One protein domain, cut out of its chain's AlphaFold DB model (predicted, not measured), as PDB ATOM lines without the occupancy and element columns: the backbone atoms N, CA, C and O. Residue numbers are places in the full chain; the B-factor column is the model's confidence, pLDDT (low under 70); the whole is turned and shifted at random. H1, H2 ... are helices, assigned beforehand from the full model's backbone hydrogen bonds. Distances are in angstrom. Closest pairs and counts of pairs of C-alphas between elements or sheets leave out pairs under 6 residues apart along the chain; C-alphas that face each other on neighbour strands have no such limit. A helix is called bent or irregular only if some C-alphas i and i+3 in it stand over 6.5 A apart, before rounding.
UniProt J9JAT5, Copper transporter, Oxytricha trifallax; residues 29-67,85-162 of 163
ATOM      1  N   GLY A  29      37.004  32.024 -67.135       82.38
ATOM      2  CA  GLY A  29      36.970  31.156 -65.952       82.38
ATOM      3  C   GLY A  29      38.097  31.445 -64.955       82.38
ATOM      4  O   GLY A  29      37.867  31.456 -63.749       82.38
ATOM      5  N   LEU A  30      39.301  31.754 -65.450       82.44
ATOM      6  CA  LEU A  30      40.442  32.143 -64.612       82.44
ATOM      7  C   LEU A  30      40.226  33.520 -63.978       82.44
ATOM      8  O   LEU A  30      40.562  33.707 -62.811       82.44
ATOM      9  N   TYR A  31      39.605  34.446 -64.715       84.25
ATOM     10  CA  TYR A  31      39.188  35.742 -64.177       84.25
ATOM     11  C   TYR A  31      38.177  35.581 -63.033       84.25
ATOM     12  O   TYR A  31      38.362  36.154 -61.960       84.25
ATOM     13  N   PHE A  32      37.156  34.734 -63.206       88.00
ATOM     14  CA  PHE A  32      36.208  34.424 -62.133       88.00
ATOM     15  C   PHE A  32      36.887  33.773 -60.919       88.00
ATOM     16  O   PHE A  32      36.608  34.145 -59.780       88.00
ATOM     17  N   GLY A  33      37.836  32.858 -61.147       88.31
ATOM     18  CA  GLY A  33      38.653  32.277 -60.082       88.31
ATOM     19  C   GLY A  33      39.415  33.337 -59.280       88.31
ATOM     20  O   GLY A  33      39.421  33.289 -58.050       88.31
ATOM     21  N   SER A  34      39.985  34.341 -59.952       88.19
ATOM     22  CA  SER A  34      40.647  35.475 -59.295       88.19
ATOM     23  C   SER A  34      39.683  36.333 -58.471       88.19
ATOM     24  O   SER A  34      40.056  36.772 -57.384       88.19
ATOM     25  N   LEU A  35      38.444  36.536 -58.935       89.75
ATOM     26  CA  LEU A  35      37.419  37.262 -58.176       89.75
ATOM     27  C   LEU A  35      37.063  36.539 -56.872       89.75
ATOM     28  O   LEU A  35      37.073  37.145 -55.800       89.75
ATOM     29  N   VAL A  36      36.791  35.233 -56.952       92.56
ATOM     30  CA  VAL A  36      36.468  34.404 -55.778       92.56
ATOM     31  C   VAL A  36      37.651  34.343 -54.813       92.56
ATOM     32  O   VAL A  36      37.468  34.432 -53.597       92.56
ATOM     33  N   PHE A  37      38.873  34.240 -55.338       91.75
ATOM     34  CA  PHE A  37      40.089  34.243 -54.531       91.75
ATOM     35  C   PHE A  37      40.279  35.570 -53.782       91.75
ATOM     36  O   PHE A  37      40.481  35.558 -52.568       91.75
ATOM     37  N   ALA A  38      40.139  36.712 -54.463       92.12
ATOM     38  CA  ALA A  38      40.243  38.033 -53.842       92.12
ATOM     39  C   ALA A  38      39.155  38.256 -52.776       92.12
ATOM     40  O   ALA A  38      39.446  38.739 -51.683       92.12
ATOM     41  N   PHE A  39      37.918  37.834 -53.050       94.19
ATOM     42  CA  PHE A  39      36.833  37.861 -52.066       94.19
ATOM     43  C   PHE A  39      37.163  37.019 -50.824       94.19
ATOM     44  O   PHE A  39      36.997  37.472 -49.691       94.19
ATOM     45  N   THR A  40      37.678  35.805 -51.028       93.94
ATOM     46  CA  THR A  40      38.028  34.888 -49.935       93.94
ATOM     47  C   THR A  40      39.167  35.445 -49.081       93.94
ATOM     48  O   THR A  40      39.091  35.396 -47.855       93.94
ATOM     49  N   LEU A  41      40.197  36.033 -49.699       92.88
ATOM     50  CA  LEU A  41      41.275  36.702 -48.969       92.88
ATOM     51  C   LEU A  41      40.756  37.874 -48.129       92.88
ATOM     52  O   LEU A  41      41.145  37.994 -46.969       92.88
ATOM     53  N   ALA A  42      39.863  38.706 -48.679       93.75
ATOM     54  CA  ALA A  42      39.260  39.815 -47.936       93.75
ATOM     55  C   ALA A  42      38.500  39.313 -46.700       93.75
ATOM     56  O   ALA A  42      38.642  39.864 -45.609       93.75
ATOM     57  N   PHE A  43      37.775  38.201 -46.845       93.19
ATOM     58  CA  PHE A  43      37.068  37.570 -45.736       93.19
ATOM     59  C   PHE A  43      38.021  37.043 -44.649       93.19
ATOM     60  O   PHE A  43      37.777  37.246 -43.460       93.19
ATOM     61  N   ILE A  44      39.127  36.395 -45.038       92.19
ATOM     62  CA  ILE A  44      40.140  35.870 -44.103       92.19
ATOM     63  C   ILE A  44      40.782  36.998 -43.290       92.19
ATOM     64  O   ILE A  44      40.995  36.836 -42.086       92.19
ATOM     65  N   VAL A  45      41.076  38.135 -43.929       93.19
ATOM     66  CA  VAL A  45      41.681  39.295 -43.258       93.19
ATOM     67  C   VAL A  45      40.811  39.771 -42.094       93.19
ATOM     68  O   VAL A  45      41.353  40.056 -41.027       93.19
ATOM     69  N   GLU A  46      39.487  39.788 -42.258       91.75
ATOM     70  CA  GLU A  46      38.559  40.214 -41.203       91.75
ATOM     71  C   GLU A  46      38.226  39.099 -40.194       91.75
ATOM     72  O   GLU A  46      37.972  39.352 -39.012       91.75
ATOM     73  N   ALA A  47      38.291  37.832 -40.617       90.12
ATOM     74  CA  ALA A  47      38.032  36.690 -39.743       90.12
ATOM     75  C   ALA A  47      39.028  36.605 -38.572       90.12
ATOM     76  O   ALA A  47      38.654  36.234 -37.457       90.12
ATOM     77  N   VAL A  48      40.293  36.969 -38.790       90.12
ATOM     78  CA  VAL A  48      41.341  36.863 -37.761       90.12
ATOM     79  C   VAL A  48      41.113  37.815 -36.573       90.12
ATOM     80  O   VAL A  48      41.077  37.329 -35.439       90.12
ATOM     81  N   PRO A  49      40.895  39.133 -36.761       86.81
ATOM     82  CA  PRO A  49      40.486  40.031 -35.679       86.81
ATOM     83  C   PRO A  49      39.255  39.540 -34.904       86.81
ATOM     84  O   PRO A  49      39.208  39.663 -33.677       86.81
ATOM     85  N   PHE A  50      38.272  38.953 -35.596       88.69
ATOM     86  CA  PHE A  50      37.089  38.376 -34.957       88.69
ATOM     87  C   PHE A  50      37.437  37.194 -34.038       88.69
ATOM     88  O   PHE A  50      36.958  37.144 -32.904       88.69
ATOM     89  N   ILE A  51      38.305  36.278 -34.480       87.50
ATOM     90  CA  ILE A  51      38.747  35.129 -33.675       87.50
ATOM     91  C   ILE A  51      39.452  35.600 -32.395       87.50
ATOM     92  O   ILE A  51      39.131  35.118 -31.309       87.50
ATOM     93  N   ARG A  52      40.333  36.603 -32.489       85.88
ATOM     94  CA  ARG A  52      41.028  37.174 -31.318       85.88
ATOM     95  C   ARG A  52      40.062  37.782 -30.312       85.88
ATOM     96  O   ARG A  52      40.181  37.566 -29.106       85.88
ATOM     97  N   TRP A  53      39.080  38.531 -30.813       87.62
ATOM     98  CA  TRP A  53      38.010  39.060 -29.977       87.62
ATOM     99  C   TRP A  53      37.249  37.921 -29.287       87.62
ATOM    100  O   TRP A  53      37.011  37.984 -28.082       87.62
ATOM    101  N   TYR A  54      36.912  36.853 -30.009       85.06
ATOM    102  CA  TYR A  54      36.179  35.718 -29.452       85.06
ATOM    103  C   TYR A  54      36.948  35.014 -28.322       85.06
ATOM    104  O   TYR A  54      36.371  34.727 -27.270       85.06
ATOM    105  N   GLU A  55      38.250  34.778 -28.499       84.31
ATOM    106  CA  GLU A  55      39.086  34.147 -27.475       84.31
ATOM    107  C   GLU A  55      39.194  34.995 -26.209       84.31
ATOM    108  O   GLU A  55      38.968  34.471 -25.116       84.31
ATOM    109  N   LYS A  56      39.437  36.305 -26.351       83.31
ATOM    110  CA  LYS A  56      39.515  37.231 -25.215       83.31
ATOM    111  C   LYS A  56      38.219  37.246 -24.402       83.31
ATOM    112  O   LYS A  56      38.248  37.110 -23.183       83.31
ATOM    113  N   ASN A  57      37.070  37.334 -25.075       83.25
ATOM    114  CA  ASN A  57      35.778  37.304 -24.388       83.25
ATOM    115  C   ASN A  57      35.539  35.976 -23.666       83.25
ATOM    116  O   ASN A  57      34.906  35.956 -22.615       83.25
ATOM    117  N   ARG A  58      36.027  34.854 -24.203       79.94
ATOM    118  CA  ARG A  58      35.904  33.553 -23.534       79.94
ATOM    119  C   ARG A  58      36.730  33.498 -22.249       79.94
ATOM    120  O   ARG A  58      36.266  32.928 -21.266       79.94
ATOM    121  N   GLU A  59      37.925  34.083 -22.242       80.25
ATOM    122  CA  GLU A  59      38.786  34.136 -21.053       80.25
ATOM    123  C   GLU A  59      38.175  34.996 -19.942       80.25
ATOM    124  O   GLU A  59      38.082  34.533 -18.804       80.25
ATOM    125  N   GLU A  60      37.630  36.168 -20.280       79.00
ATOM    126  CA  GLU A  60      36.936  37.039 -19.317       79.00
ATOM    127  C   GLU A  60      35.719  36.352 -18.663       79.00
ATOM    128  O   GLU A  60      35.403  36.592 -17.495       79.00
ATOM    129  N   GLN A  61      35.021  35.477 -19.392       74.06
ATOM    130  CA  GLN A  61      33.885  34.716 -18.854       74.06
ATOM    131  C   GLN A  61      34.335  33.612 -17.889       74.06
ATOM    132  O   GLN A  61      33.702  33.398 -16.853       74.06
ATOM    133  N   LEU A  62      35.438  32.927 -18.204       75.00
ATOM    134  CA  LEU A  62      36.008  31.889 -17.342       75.00
ATOM    135  C   LEU A  62      36.524  32.468 -16.020       75.00
ATOM    136  O   LEU A  62      36.335  31.856 -14.965       75.00
ATOM    137  N   GLU A  63      37.125  33.657 -16.055       75.38
ATOM    138  CA  GLU A  63      37.589  34.352 -14.853       75.38
ATOM    139  C   GLU A  63      36.418  34.720 -13.928       75.38
ATOM    140  O   GLU A  63      36.445  34.397 -12.739       75.38
ATOM    141  N   LYS A  64      35.331  35.284 -14.477       71.81
ATOM    142  CA  LYS A  64      34.121  35.637 -13.708       71.81
ATOM    143  C   LYS A  64      33.448  34.424 -13.064       71.81
ATOM    144  O   LYS A  64      33.038  34.497 -11.907       71.81
ATOM    145  N   GLN A  65      33.356  33.301 -13.778       68.38
ATOM    146  CA  GLN A  65      32.812  32.056 -13.222       68.38
ATOM    147  C   GLN A  65      33.704  31.484 -12.119       68.38
ATOM    148  O   GLN A  65      33.207  31.007 -11.100       68.38
ATOM    149  N   THR A  66      35.025  31.556 -12.292       67.44
ATOM    150  CA  THR A  66      35.975  31.088 -11.276       67.44
ATOM    151  C   THR A  66      35.898  31.953 -10.018       67.44
ATOM    152  O   THR A  66      35.877  31.405  -8.918       67.44
ATOM    153  N   ALA A  67      35.780  33.277 -10.157       66.38
ATOM    154  CA  ALA A  67      35.610  34.195  -9.031       66.38
ATOM    155  C   ALA A  67      34.297  33.948  -8.257       66.38
ATOM    156  O   ALA A  67      34.321  33.929  -7.032       66.38
ATOM    157  N   LYS A  85      51.958  23.025 -15.305       51.25
ATOM    158  CA  LYS A  85      52.662  22.703 -16.565       51.25
ATOM    159  C   LYS A  85      51.701  22.571 -17.751       51.25
ATOM    160  O   LYS A  85      52.050  22.995 -18.852       51.25
ATOM    161  N   HIS A  86      50.507  22.012 -17.546       52.00
ATOM    162  CA  HIS A  86      49.503  21.862 -18.606       52.00
ATOM    163  C   HIS A  86      48.886  23.213 -19.002       52.00
ATOM    164  O   HIS A  86      48.827  23.545 -20.184       52.00
ATOM    165  N   SER A  87      48.554  24.050 -18.016       60.50
ATOM    166  CA  SER A  87      48.006  25.393 -18.226       60.50
ATOM    167  C   SER A  87      49.010  26.328 -18.919       60.50
ATOM    168  O   SER A  87      48.647  27.040 -19.852       60.50
ATOM    169  N   ARG A  88      50.309  26.241 -18.578       61.78
ATOM    170  CA  ARG A  88      51.374  26.966 -19.299       61.78
ATOM    171  C   ARG A  88      51.514  26.530 -20.758       61.78
ATOM    172  O   ARG A  88      51.684  27.382 -21.621       61.78
ATOM    173  N   LYS A  89      51.410  25.230 -21.056       68.31
ATOM    174  CA  LYS A  89      51.446  24.733 -22.444       68.31
ATOM    175  C   LYS A  89      50.254  25.237 -23.259       68.31
ATOM    176  O   LYS A  89      50.450  25.664 -24.389       68.31
ATOM    177  N   ILE A  90      49.050  25.232 -22.682       73.25
ATOM    178  CA  ILE A  90      47.841  25.747 -23.345       73.25
ATOM    179  C   ILE A  90      47.964  27.254 -23.603       73.25
ATOM    180  O   ILE A  90      47.624  27.711 -24.690       73.25
ATOM    181  N   LEU A  91      48.487  28.017 -22.638       76.94
ATOM    182  CA  LEU A  91      48.721  29.453 -22.793       76.94
ATOM    183  C   LEU A  91      49.703  29.746 -23.940       76.94
ATOM    184  O   LEU A  91      49.411  30.548 -24.822       76.94
ATOM    185  N   VAL A  92      50.847  29.056 -23.969       81.12
ATOM    186  CA  VAL A  92      51.861  29.235 -25.023       81.12
ATOM    187  C   VAL A  92      51.320  28.811 -26.392       81.12
ATOM    188  O   VAL A  92      51.578  29.491 -27.380       81.12
ATOM    189  N   LEU A  93      50.526  27.735 -26.462       80.88
ATOM    190  CA  LEU A  93      49.903  27.281 -27.708       80.88
ATOM    191  C   LEU A  93      48.906  28.312 -28.256       80.88
ATOM    192  O   LEU A  93      48.895  28.557 -29.457       80.88
ATOM    193  N   LYS A  94      48.103  28.940 -27.387       82.44
ATOM    194  CA  LYS A  94      47.188  30.024 -27.778       82.44
ATOM    195  C   LYS A  94      47.942  31.218 -28.349       82.44
ATOM    196  O   LYS A  94      47.608  31.682 -29.430       82.44
ATOM    197  N   HIS A  95      48.995  31.674 -27.667       86.00
ATOM    198  CA  HIS A  95      49.815  32.782 -28.165       86.00
ATOM    199  C   HIS A  95      50.493  32.454 -29.500       86.00
ATOM    200  O   HIS A  95      50.587  33.314 -30.378       86.00
ATOM    201  N   LEU A  96      50.937  31.209 -29.679       87.38
ATOM    202  CA  LEU A  96      51.516  30.756 -30.939       87.38
ATOM    203  C   LEU A  96      50.461  30.735 -32.048       87.38
ATOM    204  O   LEU A  96      50.708  31.277 -33.122       87.38
ATOM    205  N   LEU A  97      49.278  30.175 -31.779       87.38
ATOM    206  CA  LEU A  97      48.173  30.138 -32.732       87.38
ATOM    207  C   LEU A  97      47.749  31.553 -33.149       87.38
ATOM    208  O   LEU A  97      47.632  31.815 -34.340       87.38
ATOM    209  N   ASP A  98      47.611  32.476 -32.195       87.38
ATOM    210  CA  ASP A  98      47.296  33.884 -32.456       87.38
ATOM    211  C   ASP A  98      48.340  34.542 -33.373       87.38
ATOM    212  O   ASP A  98      48.007  35.180 -34.373       87.38
ATOM    213  N   THR A  99      49.625  34.304 -33.098       90.44
ATOM    214  CA  THR A  99      50.729  34.835 -33.912       90.44
ATOM    215  C   THR A  99      50.697  34.281 -35.339       90.44
ATOM    216  O   THR A  99      50.870  35.034 -36.298       90.44
ATOM    217  N   VAL A 100      50.435  32.981 -35.504       91.12
ATOM    218  CA  VAL A 100      50.329  32.327 -36.820       91.12
ATOM    219  C   VAL A 100      49.114  32.837 -37.596       91.12
ATOM    220  O   VAL A 100      49.240  33.178 -38.772       91.12
ATOM    221  N   LEU A 101      47.949  32.949 -36.952       90.19
ATOM    222  CA  LEU A 101      46.750  33.521 -37.570       90.19
ATOM    223  C   LEU A 101      46.998  34.966 -38.014       90.19
ATOM    224  O   LEU A 101      46.635  35.348 -39.127       90.19
ATOM    225  N   GLN A 102      47.661  35.765 -37.176       91.38
ATOM    226  CA  GLN A 102      47.995  37.146 -37.506       91.38
ATOM    227  C   GLN A 102      49.002  37.246 -38.658       91.38
ATOM    228  O   GLN A 102      48.872  38.132 -39.505       91.38
ATOM    229  N   PHE A 103      49.970  36.334 -38.721       92.50
ATOM    230  CA  PHE A 103      50.891  36.233 -39.847       92.50
ATOM    231  C   PHE A 103      50.131  35.965 -41.154       92.50
ATOM    232  O   PHE A 103      50.274  36.731 -42.105       92.50
ATOM    233  N   ILE A 104      49.233  34.972 -41.169       91.38
ATOM    234  CA  ILE A 104      48.401  34.634 -42.338       91.38
ATOM    235  C   ILE A 104      47.532  35.822 -42.777       91.38
ATOM    236  O   ILE A 104      47.445  36.115 -43.973       91.38
ATOM    237  N   ALA A 105      46.916  36.539 -41.831       92.44
ATOM    238  CA  ALA A 105      46.121  37.727 -42.140       92.44
ATOM    239  C   ALA A 105      46.966  38.818 -42.808       92.44
ATOM    240  O   ALA A 105      46.562  39.365 -43.832       92.44
ATOM    241  N   LYS A 106      48.161  39.106 -42.274       93.12
ATOM    242  CA  LYS A 106      49.062  40.110 -42.855       93.12
ATOM    243  C   LYS A 106      49.530  39.713 -44.247       93.12
ATOM    244  O   LYS A 106      49.459  40.540 -45.151       93.12
ATOM    245  N   THR A 107      49.919  38.456 -44.448       93.50
ATOM    246  CA  THR A 107      50.250  37.926 -45.777       93.50
ATOM    247  C   THR A 107      49.082  38.102 -46.754       93.50
ATOM    248  O   THR A 107      49.283  38.578 -47.869       93.50
ATOM    249  N   SER A 108      47.853  37.817 -46.315       93.12
ATOM    250  CA  SER A 108      46.642  37.987 -47.129       93.12
ATOM    251  C   SER A 108      46.376  39.455 -47.487       93.12
ATOM    252  O   SER A 108      46.022  39.751 -48.627       93.12
ATOM    253  N   THR A 109      46.603  40.394 -46.559       93.19
ATOM    254  CA  THR A 109      46.507  41.837 -46.839       93.19
ATOM    255  C   THR A 109      47.515  42.277 -47.900       93.19
ATOM    256  O   THR A 109      47.155  43.028 -48.805       93.19
ATOM    257  N   TYR A 110      48.760  41.792 -47.834       93.44
ATOM    258  CA  TYR A 110      49.758  42.099 -48.860       93.44
ATOM    259  C   TYR A 110      49.363  41.522 -50.222       93.44
ATOM    260  O   TYR A 110      49.458  42.232 -51.218       93.44
ATOM    261  N   PHE A 111      48.839  40.295 -50.287       91.06
ATOM    262  CA  PHE A 111      48.335  39.738 -51.547       91.06
ATOM    263  C   PHE A 111      47.188  40.556 -52.141       91.06
ATOM    264  O   PHE A 111      47.205  40.834 -53.335       91.06
ATOM    265  N   LEU A 112      46.233  41.013 -51.326       90.81
ATOM    266  CA  LEU A 112      45.174  41.914 -51.793       90.81
ATOM    267  C   LEU A 112      45.729  43.240 -52.317       90.81
ATOM    268  O   LEU A 112      45.233  43.756 -53.314       90.81
ATOM    269  N   MET A 113      46.781  43.767 -51.691       91.12
ATOM    270  CA  MET A 113      47.456  44.972 -52.167       91.12
ATOM    271  C   MET A 113      48.153  44.745 -53.518       91.12
ATOM    272  O   MET A 113      48.041  45.596 -54.397       91.12
ATOM    273  N   LEU A 114      48.810  43.594 -53.720       88.06
ATOM    274  CA  LEU A 114      49.367  43.219 -55.028       88.06
ATOM    275  C   LEU A 114      48.265  43.122 -56.091       88.06
ATOM    276  O   LEU A 114      48.416  43.652 -57.187       88.06
ATOM    277  N   ILE A 115      47.135  42.506 -55.746       87.44
ATOM    278  CA  ILE A 115      45.981  42.396 -56.643       87.44
ATOM    279  C   ILE A 115      45.411  43.781 -56.978       87.44
ATOM    280  O   ILE A 115      45.071  44.041 -58.129       87.44
ATOM    281  N   ALA A 116      45.335  44.699 -56.013       86.62
ATOM    282  CA  ALA A 116      44.847  46.058 -56.242       86.62
ATOM    283  C   ALA A 116      45.730  46.846 -57.229       86.62
ATOM    284  O   ALA A 116      45.212  47.638 -58.016       86.62
ATOM    285  N   MET A 117      47.040  46.575 -57.258       87.00
ATOM    286  CA  MET A 117      47.979  47.177 -58.216       87.00
ATOM    287  C   MET A 117      47.792  46.691 -59.662       87.00
ATOM    288  O   MET A 117      48.427  47.220 -60.568       87.00
ATOM    289  N   THR A 118      46.906  45.723 -59.915       84.06
ATOM    290  CA  THR A 118      46.513  45.350 -61.286       84.06
ATOM    291  C   THR A 118      45.547  46.355 -61.922       84.06
ATOM    292  O   THR A 118      45.220  46.214 -63.098       84.06
ATOM    293  N   TYR A 119      45.076  47.349 -61.151       82.94
ATOM    294  CA  TYR A 119      44.148  48.408 -61.574       82.94
ATOM    295  C   TYR A 119      42.885  47.892 -62.291       82.94
ATOM    296  O   TYR A 119      42.249  48.613 -63.060       82.94
ATOM    297  N   ASN A 120      42.475  46.650 -62.010       86.81
ATOM    298  CA  ASN A 120      41.247  46.083 -62.549       86.81
ATOM    299  C   ASN A 120      40.058  46.440 -61.655       86.81
ATOM    300  O   ASN A 120      39.988  46.012 -60.498       86.81
ATOM    301  N   PHE A 121      39.092  47.172 -62.208       88.12
ATOM    302  CA  PHE A 121      37.933  47.615 -61.437       88.12
ATOM    303  C   PHE A 121      37.126  46.443 -60.860       88.12
ATOM    304  O   PHE A 121      36.712  46.499 -59.706       88.12
ATOM    305  N   GLY A 122      36.930  45.364 -61.626       88.62
ATOM    306  CA  GLY A 122      36.107  44.232 -61.195       88.62
ATOM    307  C   GLY A 122      36.687  43.505 -59.981       88.62
ATOM    308  O   GLY A 122      35.952  43.179 -59.047       88.62
ATOM    309  N   ILE A 123      38.011  43.323 -59.943       88.31
ATOM    310  CA  ILE A 123      38.660  42.703 -58.784       88.31
ATOM    311  C   ILE A 123      38.666  43.645 -57.577       88.31
ATOM    312  O   ILE A 123      38.401  43.207 -56.457       88.31
ATOM    313  N   ILE A 124      38.894  44.942 -57.792       90.81
ATOM    314  CA  ILE A 124      38.836  45.925 -56.703       90.81
ATOM    315  C   ILE A 124      37.440  45.980 -56.086       90.81
ATOM    316  O   ILE A 124      37.289  45.911 -54.866       90.81
ATOM    317  N   ALA A 125      36.405  46.020 -56.922       92.12
ATOM    318  CA  ALA A 125      35.027  46.020 -56.466       92.12
ATOM    319  C   ALA A 125      34.698  44.765 -55.642       92.12
ATOM    320  O   ALA A 125      34.101  44.890 -54.572       92.12
ATOM    321  N   ILE A 126      35.113  43.568 -56.082       93.62
ATOM    322  CA  ILE A 126      34.729  42.333 -55.384       93.62
ATOM    323  C   ILE A 126      35.395  42.189 -54.017       93.62
ATOM    324  O   ILE A 126      34.724  41.772 -53.073       93.62
ATOM    325  N   PHE A 127      36.675  42.549 -53.862       93.06
ATOM    326  CA  PHE A 127      37.300  42.465 -52.540       93.06
ATOM    327  C   PHE A 127      36.797  43.577 -51.609       93.06
ATOM    328  O   PHE A 127      36.680  43.336 -50.411       93.06
ATOM    329  N   CYS A 128      36.427  44.756 -52.129       93.81
ATOM    330  CA  CYS A 128      35.752  45.800 -51.347       93.81
ATOM    331  C   CYS A 128      34.392  45.319 -50.827       93.81
ATOM    332  O   CYS A 128      34.085  45.485 -49.646       93.81
ATOM    333  N   VAL A 129      33.599  44.666 -51.683       95.38
ATOM    334  CA  VAL A 129      32.351  44.004 -51.273       95.38
ATOM    335  C   VAL A 129      32.636  42.886 -50.270       95.38
ATOM    336  O   VAL A 129      31.901  42.747 -49.298       95.38
ATOM    337  N   GLY A 130      33.724  42.134 -50.454       94.38
ATOM    338  CA  GLY A 130      34.203  41.130 -49.505       94.38
ATOM    339  C   GLY A 130      34.451  41.707 -48.116       94.38
ATOM    340  O   GLY A 130      33.891  41.196 -47.153       94.38
ATOM    341  N   PHE A 131      35.196  42.811 -48.020       94.12
ATOM    342  CA  PHE A 131      35.450  43.507 -46.757       94.12
ATOM    343  C   PHE A 131      34.179  44.063 -46.114       94.12
ATOM    344  O   PHE A 131      33.994  43.942 -44.903       94.12
ATOM    345  N   ALA A 132      33.292  44.678 -46.896       94.81
ATOM    346  CA  ALA A 132      32.028  45.195 -46.376       94.81
ATOM    347  C   ALA A 132      31.131  44.057 -45.857       94.81
ATOM    348  O   ALA A 132      30.587  44.136 -44.755       94.81
ATOM    349  N   GLY A 133      31.018  42.975 -46.630       94.12
ATOM    350  CA  GLY A 133      30.225  41.802 -46.280       94.12
ATOM    351  C   GLY A 133      30.765  41.076 -45.050       94.12
ATOM    352  O   GLY A 133      29.992  40.747 -44.152       94.12
ATOM    353  N   SER A 134      32.081  40.862 -44.965       93.69
ATOM    354  CA  SER A 134      32.703  40.213 -43.807       93.69
ATOM    355  C   SER A 134      32.532  41.041 -42.537       93.69
ATOM    356  O   SER A 134      32.134  40.489 -41.513       93.69
ATOM    357  N   ASN A 135      32.759  42.358 -42.608       92.88
ATOM    358  CA  ASN A 135      32.568  43.257 -41.469       92.88
ATOM    359  C   ASN A 135      31.141  43.187 -40.934       92.88
ATOM    360  O   ASN A 135      30.943  42.926 -39.750       92.88
ATOM    361  N   LEU A 136      30.150  43.303 -41.819       94.12
ATOM    362  CA  LEU A 136      28.743  43.229 -41.444       94.12
ATOM    363  C   LEU A 136      28.416  41.892 -40.761       94.12
ATOM    364  O   LEU A 136      27.812  41.872 -39.689       94.12
ATOM    365  N   ILE A 137      28.837  40.766 -41.347       93.81
ATOM    366  CA  ILE A 137      28.571  39.434 -40.785       93.81
ATOM    367  C   ILE A 137      29.200  39.298 -39.393       93.81
ATOM    368  O   ILE A 137      28.529  38.867 -38.451       93.81
ATOM    369  N   PHE A 138      30.469  39.677 -39.235       91.38
ATOM    370  CA  PHE A 138      31.160  39.545 -37.956       91.38
ATOM    371  C   PHE A 138      30.632  40.512 -36.896       91.38
ATOM    372  O   PHE A 138      30.544  40.126 -35.730       91.38
ATOM    373  N   GLU A 139      30.225  41.725 -37.261       90.06
ATOM    374  CA  GLU A 139      29.574  42.668 -36.348       90.06
ATOM    375  C   GLU A 139      28.225  42.145 -35.848       90.06
ATOM    376  O   GLU A 139      27.987  42.148 -34.639       90.06
ATOM    377  N   LEU A 140      27.384  41.596 -36.731       91.12
ATOM    378  CA  LEU A 140      26.112  40.982 -36.330       91.12
ATOM    379  C   LEU A 140      26.316  39.817 -35.354       91.12
ATOM    380  O   LEU A 140      25.555  39.648 -34.395       91.12
ATOM    381  N   ILE A 141      27.353  39.005 -35.578       91.06
ATOM    382  CA  ILE A 141      27.696  37.894 -34.685       91.06
ATOM    383  C   ILE A 141      28.193  38.423 -33.331       91.06
ATOM    384  O   ILE A 141      27.760  37.920 -32.289       91.06
ATOM    385  N   LYS A 142      29.063  39.445 -33.323       88.94
ATOM    386  CA  LYS A 142      29.537  40.092 -32.086       88.94
ATOM    387  C   LYS A 142      28.367  40.640 -31.272       88.94
ATOM    388  O   LYS A 142      28.293  40.368 -30.074       88.94
ATOM    389  N   ASP A 143      27.436  41.340 -31.915       89.00
ATOM    390  CA  ASP A 143      26.285  41.957 -31.251       89.00
ATOM    391  C   ASP A 143      25.355  40.904 -30.620       89.00
ATOM    392  O   ASP A 143      25.019  40.968 -29.434       89.00
ATOM    393  N   ARG A 144      25.048  39.828 -31.358       88.25
ATOM    394  CA  ARG A 144      24.293  38.671 -30.836       88.25
ATOM    395  C   ARG A 144      24.935  38.066 -29.585       88.25
ATOM    396  O   ARG A 144      24.234  37.762 -28.615       88.25
ATOM    397  N   ILE A 145      26.254  37.866 -29.601       85.88
ATOM    398  CA  ILE A 145      26.992  37.302 -28.463       85.88
ATOM    399  C   ILE A 145      26.965  38.274 -27.279       85.88
ATOM    400  O   ILE A 145      26.691  37.856 -26.152       85.88
ATOM    401  N   TYR A 146      27.194  39.562 -27.530       84.31
ATOM    402  CA  TYR A 146      27.214  40.596 -26.502       84.31
ATOM    403  C   TYR A 146      25.862  40.729 -25.784       84.31
ATOM    404  O   TYR A 146      25.809  40.732 -24.551       84.31
ATOM    405  N   ILE A 147      24.752  40.735 -26.530       85.31
ATOM    406  CA  ILE A 147      23.397  40.785 -25.960       85.31
ATOM    407  C   ILE A 147      23.143  39.572 -25.053       85.31
ATOM    408  O   ILE A 147      22.654  39.725 -23.929       85.31
ATOM    409  N   LYS A 148      23.529  38.367 -25.492       82.44
ATOM    410  CA  LYS A 148      23.373  37.142 -24.693       82.44
ATOM    411  C   LYS A 148      24.170  37.213 -23.386       82.44
ATOM    412  O   LYS A 148      23.646  36.862 -22.330       82.44
ATOM    413  N   GLN A 149      25.407  37.708 -23.436       80.31
ATOM    414  CA  GLN A 149      26.241  37.884 -22.243       80.31
ATOM    415  C   GLN A 149      25.664  38.926 -21.277       80.31
ATOM    416  O   GLN A 149      25.659  38.713 -20.061       80.31
ATOM    417  N   ARG A 150      25.126  40.035 -21.796       79.94
ATOM    418  CA  ARG A 150      24.495  41.078 -20.979       79.94
ATOM    419  C   ARG A 150      23.268  40.554 -20.231       79.94
ATOM    420  O   ARG A 150      23.104  40.870 -19.054       79.94
ATOM    421  N   MET A 151      22.444  39.727 -20.876       79.62
ATOM    422  CA  MET A 151      21.282  39.108 -20.227       79.62
ATOM    423  C   MET A 151      21.679  38.145 -19.100       79.62
ATOM    424  O   MET A 151      21.073  38.187 -18.030       79.62
ATOM    425  N   LEU A 152      22.727  37.333 -19.294       76.19
ATOM    426  CA  LEU A 152      23.222  36.414 -18.259       76.19
ATOM    427  C   LEU A 152      23.718  37.160 -17.011       76.19
ATOM    428  O   LEU A 152      23.348  36.802 -15.895       76.19
ATOM    429  N   ASN A 153      24.484  38.241 -17.191       76.38
ATOM    430  CA  ASN A 153      24.968  39.054 -16.070       76.38
ATOM    431  C   ASN A 153      23.824  39.714 -15.281       76.38
ATOM    432  O   ASN A 153      23.876  39.784 -14.052       76.38
ATOM    433  N   LEU A 154      22.773  40.183 -15.964       76.56
ATOM    434  CA  LEU A 154      21.597  40.771 -15.312       76.56
ATOM    435  C   LEU A 154      20.778  39.730 -14.536       76.56
ATOM    436  O   LEU A 154      20.296  40.031 -13.443       76.56
ATOM    437  N   GLY A 155      20.649  38.511 -15.068       72.19
ATOM    438  CA  GLY A 155      20.018  37.393 -14.363       72.19
ATOM    439  C   GLY A 155      20.762  37.031 -13.078       72.19
ATOM    440  O   GLY A 155      20.147  36.915 -12.023       72.19
ATOM    441  N   TYR A 156      22.095  36.961 -13.140       61.00
ATOM    442  CA  TYR A 156      22.933  36.662 -11.977       61.00
ATOM    443  C   TYR A 156      22.809  37.728 -10.878       61.00
ATOM    444  O   TYR A 156      22.656  37.406  -9.701       61.00
ATOM    445  N   LYS A 157      22.789  39.013 -11.261       62.59
ATOM    446  CA  LYS A 157      22.639  40.129 -10.314       62.59
ATOM    447  C   LYS A 157      21.281  40.124  -9.600       62.59
ATOM    448  O   LYS A 157      21.215  40.514  -8.441       62.59
ATOM    449  N   LYS A 158      20.209  39.673 -10.266       67.94
ATOM    450  CA  LYS A 158      18.890  39.509  -9.629       67.94
ATOM    451  C   LYS A 158      18.887  38.409  -8.567       67.94
ATOM    452  O   LYS A 158      18.268  38.595  -7.531       67.94
ATOM    453  N   ILE A 159      19.568  37.291  -8.814       62.09
ATOM    454  CA  ILE A 159      19.601  36.155  -7.880       62.09
ATOM    455  C   ILE A 159      20.410  36.515  -6.624       62.09
ATOM    456  O   ILE A 159      19.950  36.272  -5.515       62.09
ATOM    457  N   ALA A 160      21.555  37.184  -6.790       60.22
ATOM    458  CA  ALA A 160      22.406  37.608  -5.673       60.22
ATOM    459  C   ALA A 160      21.796  38.714  -4.786       60.22
ATOM    460  O   ALA A 160      22.272  38.922  -3.680       60.22
ATOM    461  N   ALA A 161      20.775  39.438  -5.256       60.94
ATOM    462  CA  ALA A 161      20.086  40.466  -4.468       60.94
ATOM    463  C   ALA A 161      18.938  39.912  -3.598       60.94
ATOM    464  O   ALA A 161      18.359  40.661  -2.816       60.94
ATOM    465  N   HIS A 162      18.582  38.634  -3.769       56.34
ATOM    466  CA  HIS A 162      17.506  37.955  -3.034       56.34
ATOM    467  C   HIS A 162      18.008  36.909  -2.018       56.34
ATOM    468  O   HIS A 162      17.178  36.279  -1.362       56.34
TER     469      HIS A 162
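Overview. This is residues 29 to 67 and 85 to 162 of the 163 residues of the protein "Copper transporter" of Oxytricha trifallax (UniProt J9JAT5). Three long helices make a loose, fan-shaped bundle, with H1 in the middle between H2 and H3; the three come together near the link from H2 to H3 and spread apart toward the other end. There the fan's tips stick out separately: residues 62 to 67 of H1, residues 85 to 93 of H2, and residues 150 to 162, of which 150 to 160 belong to H3. The printed part has 117 residues with three named helices, in the order H1, H2, H3 along the chain, and no named strand, and its class is all helix. It is loose, with a radius of gyration of the C-alphas of 19.5 A, and it spans 64 by 36 by 20 A along its three main axes, only just elongated.

Arrangement. H1, residues 29 to 67, H2, residues 85 to 116, and H3, residues 121 to 160, form a bundle that is up and down, each helix running against the one before it in the chain. H1 touches H2 with residues 38 to 52 alone; their closest C-alphas, those of Val 45 and Ala 105, are 4.8 A apart. These two helices run opposite ways at a shallow tilt of 29 degrees, with their centres 10.9 A apart. H1 touches H3 as well, with its residues 34 to 50 alone meeting residues 122 to 138 of H3, and here the closest C-alphas are those of Phe 39 and Phe 127, 4.7 A apart. H1 and H3 run the same way at a shallow tilt of 17 degrees, and their centres are 11.3 A apart. H2 and H3 form a helical hairpin, running opposite ways at a shallow tilt of 30 degrees. They touch with residues 112 to 116 of H2 and 123 to 127 of H3 alone; the closest C-alphas, those of Ala 116 and Ile 124, are 6.0 A apart, while the centres are 21.3 A apart. The three helix pairs are mostly aligned in their packing, each at a shallow tilt. Every O i to N i+4 pair of H2 and H3 is within hydrogen-bond range, and in H1 34 of 35 are.

Along the chain. H1 begins at Gly 29, whose C-alpha is at (36.970, 31.156, -65.952), and measures 57.0 A from first to last C-alpha over 39 residues. It has a kink of 26 degrees near residue 47, and it is neither bent nor irregular, but only just: C-alphas 45 and 48 are 6.0 A apart. H2 has 32 residues and measures 46.7 A, from C-alpha 85 at (52.662, 22.703, -16.565) to Ala 116. Residues 117 to 120 make the tight link to H3. H3 is the longest helix by residues, with 40, and measures 58.7 A from Phe 121 to Ala 160, whose C-alpha is at (22.406, 37.608, -5.673).

Size, cuts and confidence. The two C-alphas farthest apart are those of Gly 29 and His 162, at 66.2 A. Without the stretches that stand free, the body has 89 residues and spans 46 by 29 by 19 A, with a radius of gyration of 15.1 A. Residues 68 to 84 of the chain are not printed, and across this cut, which is the link from H1 to H2, C-alphas 67 and 85 are 21.9 A apart. The link from H2 to H3, which is printed whole, is tight. The mean pLDDT of the printed part is 84.2. The model's confidence is low, under 70, in 15 residues: 65 to 67, 85 to 89 and 156 to 162.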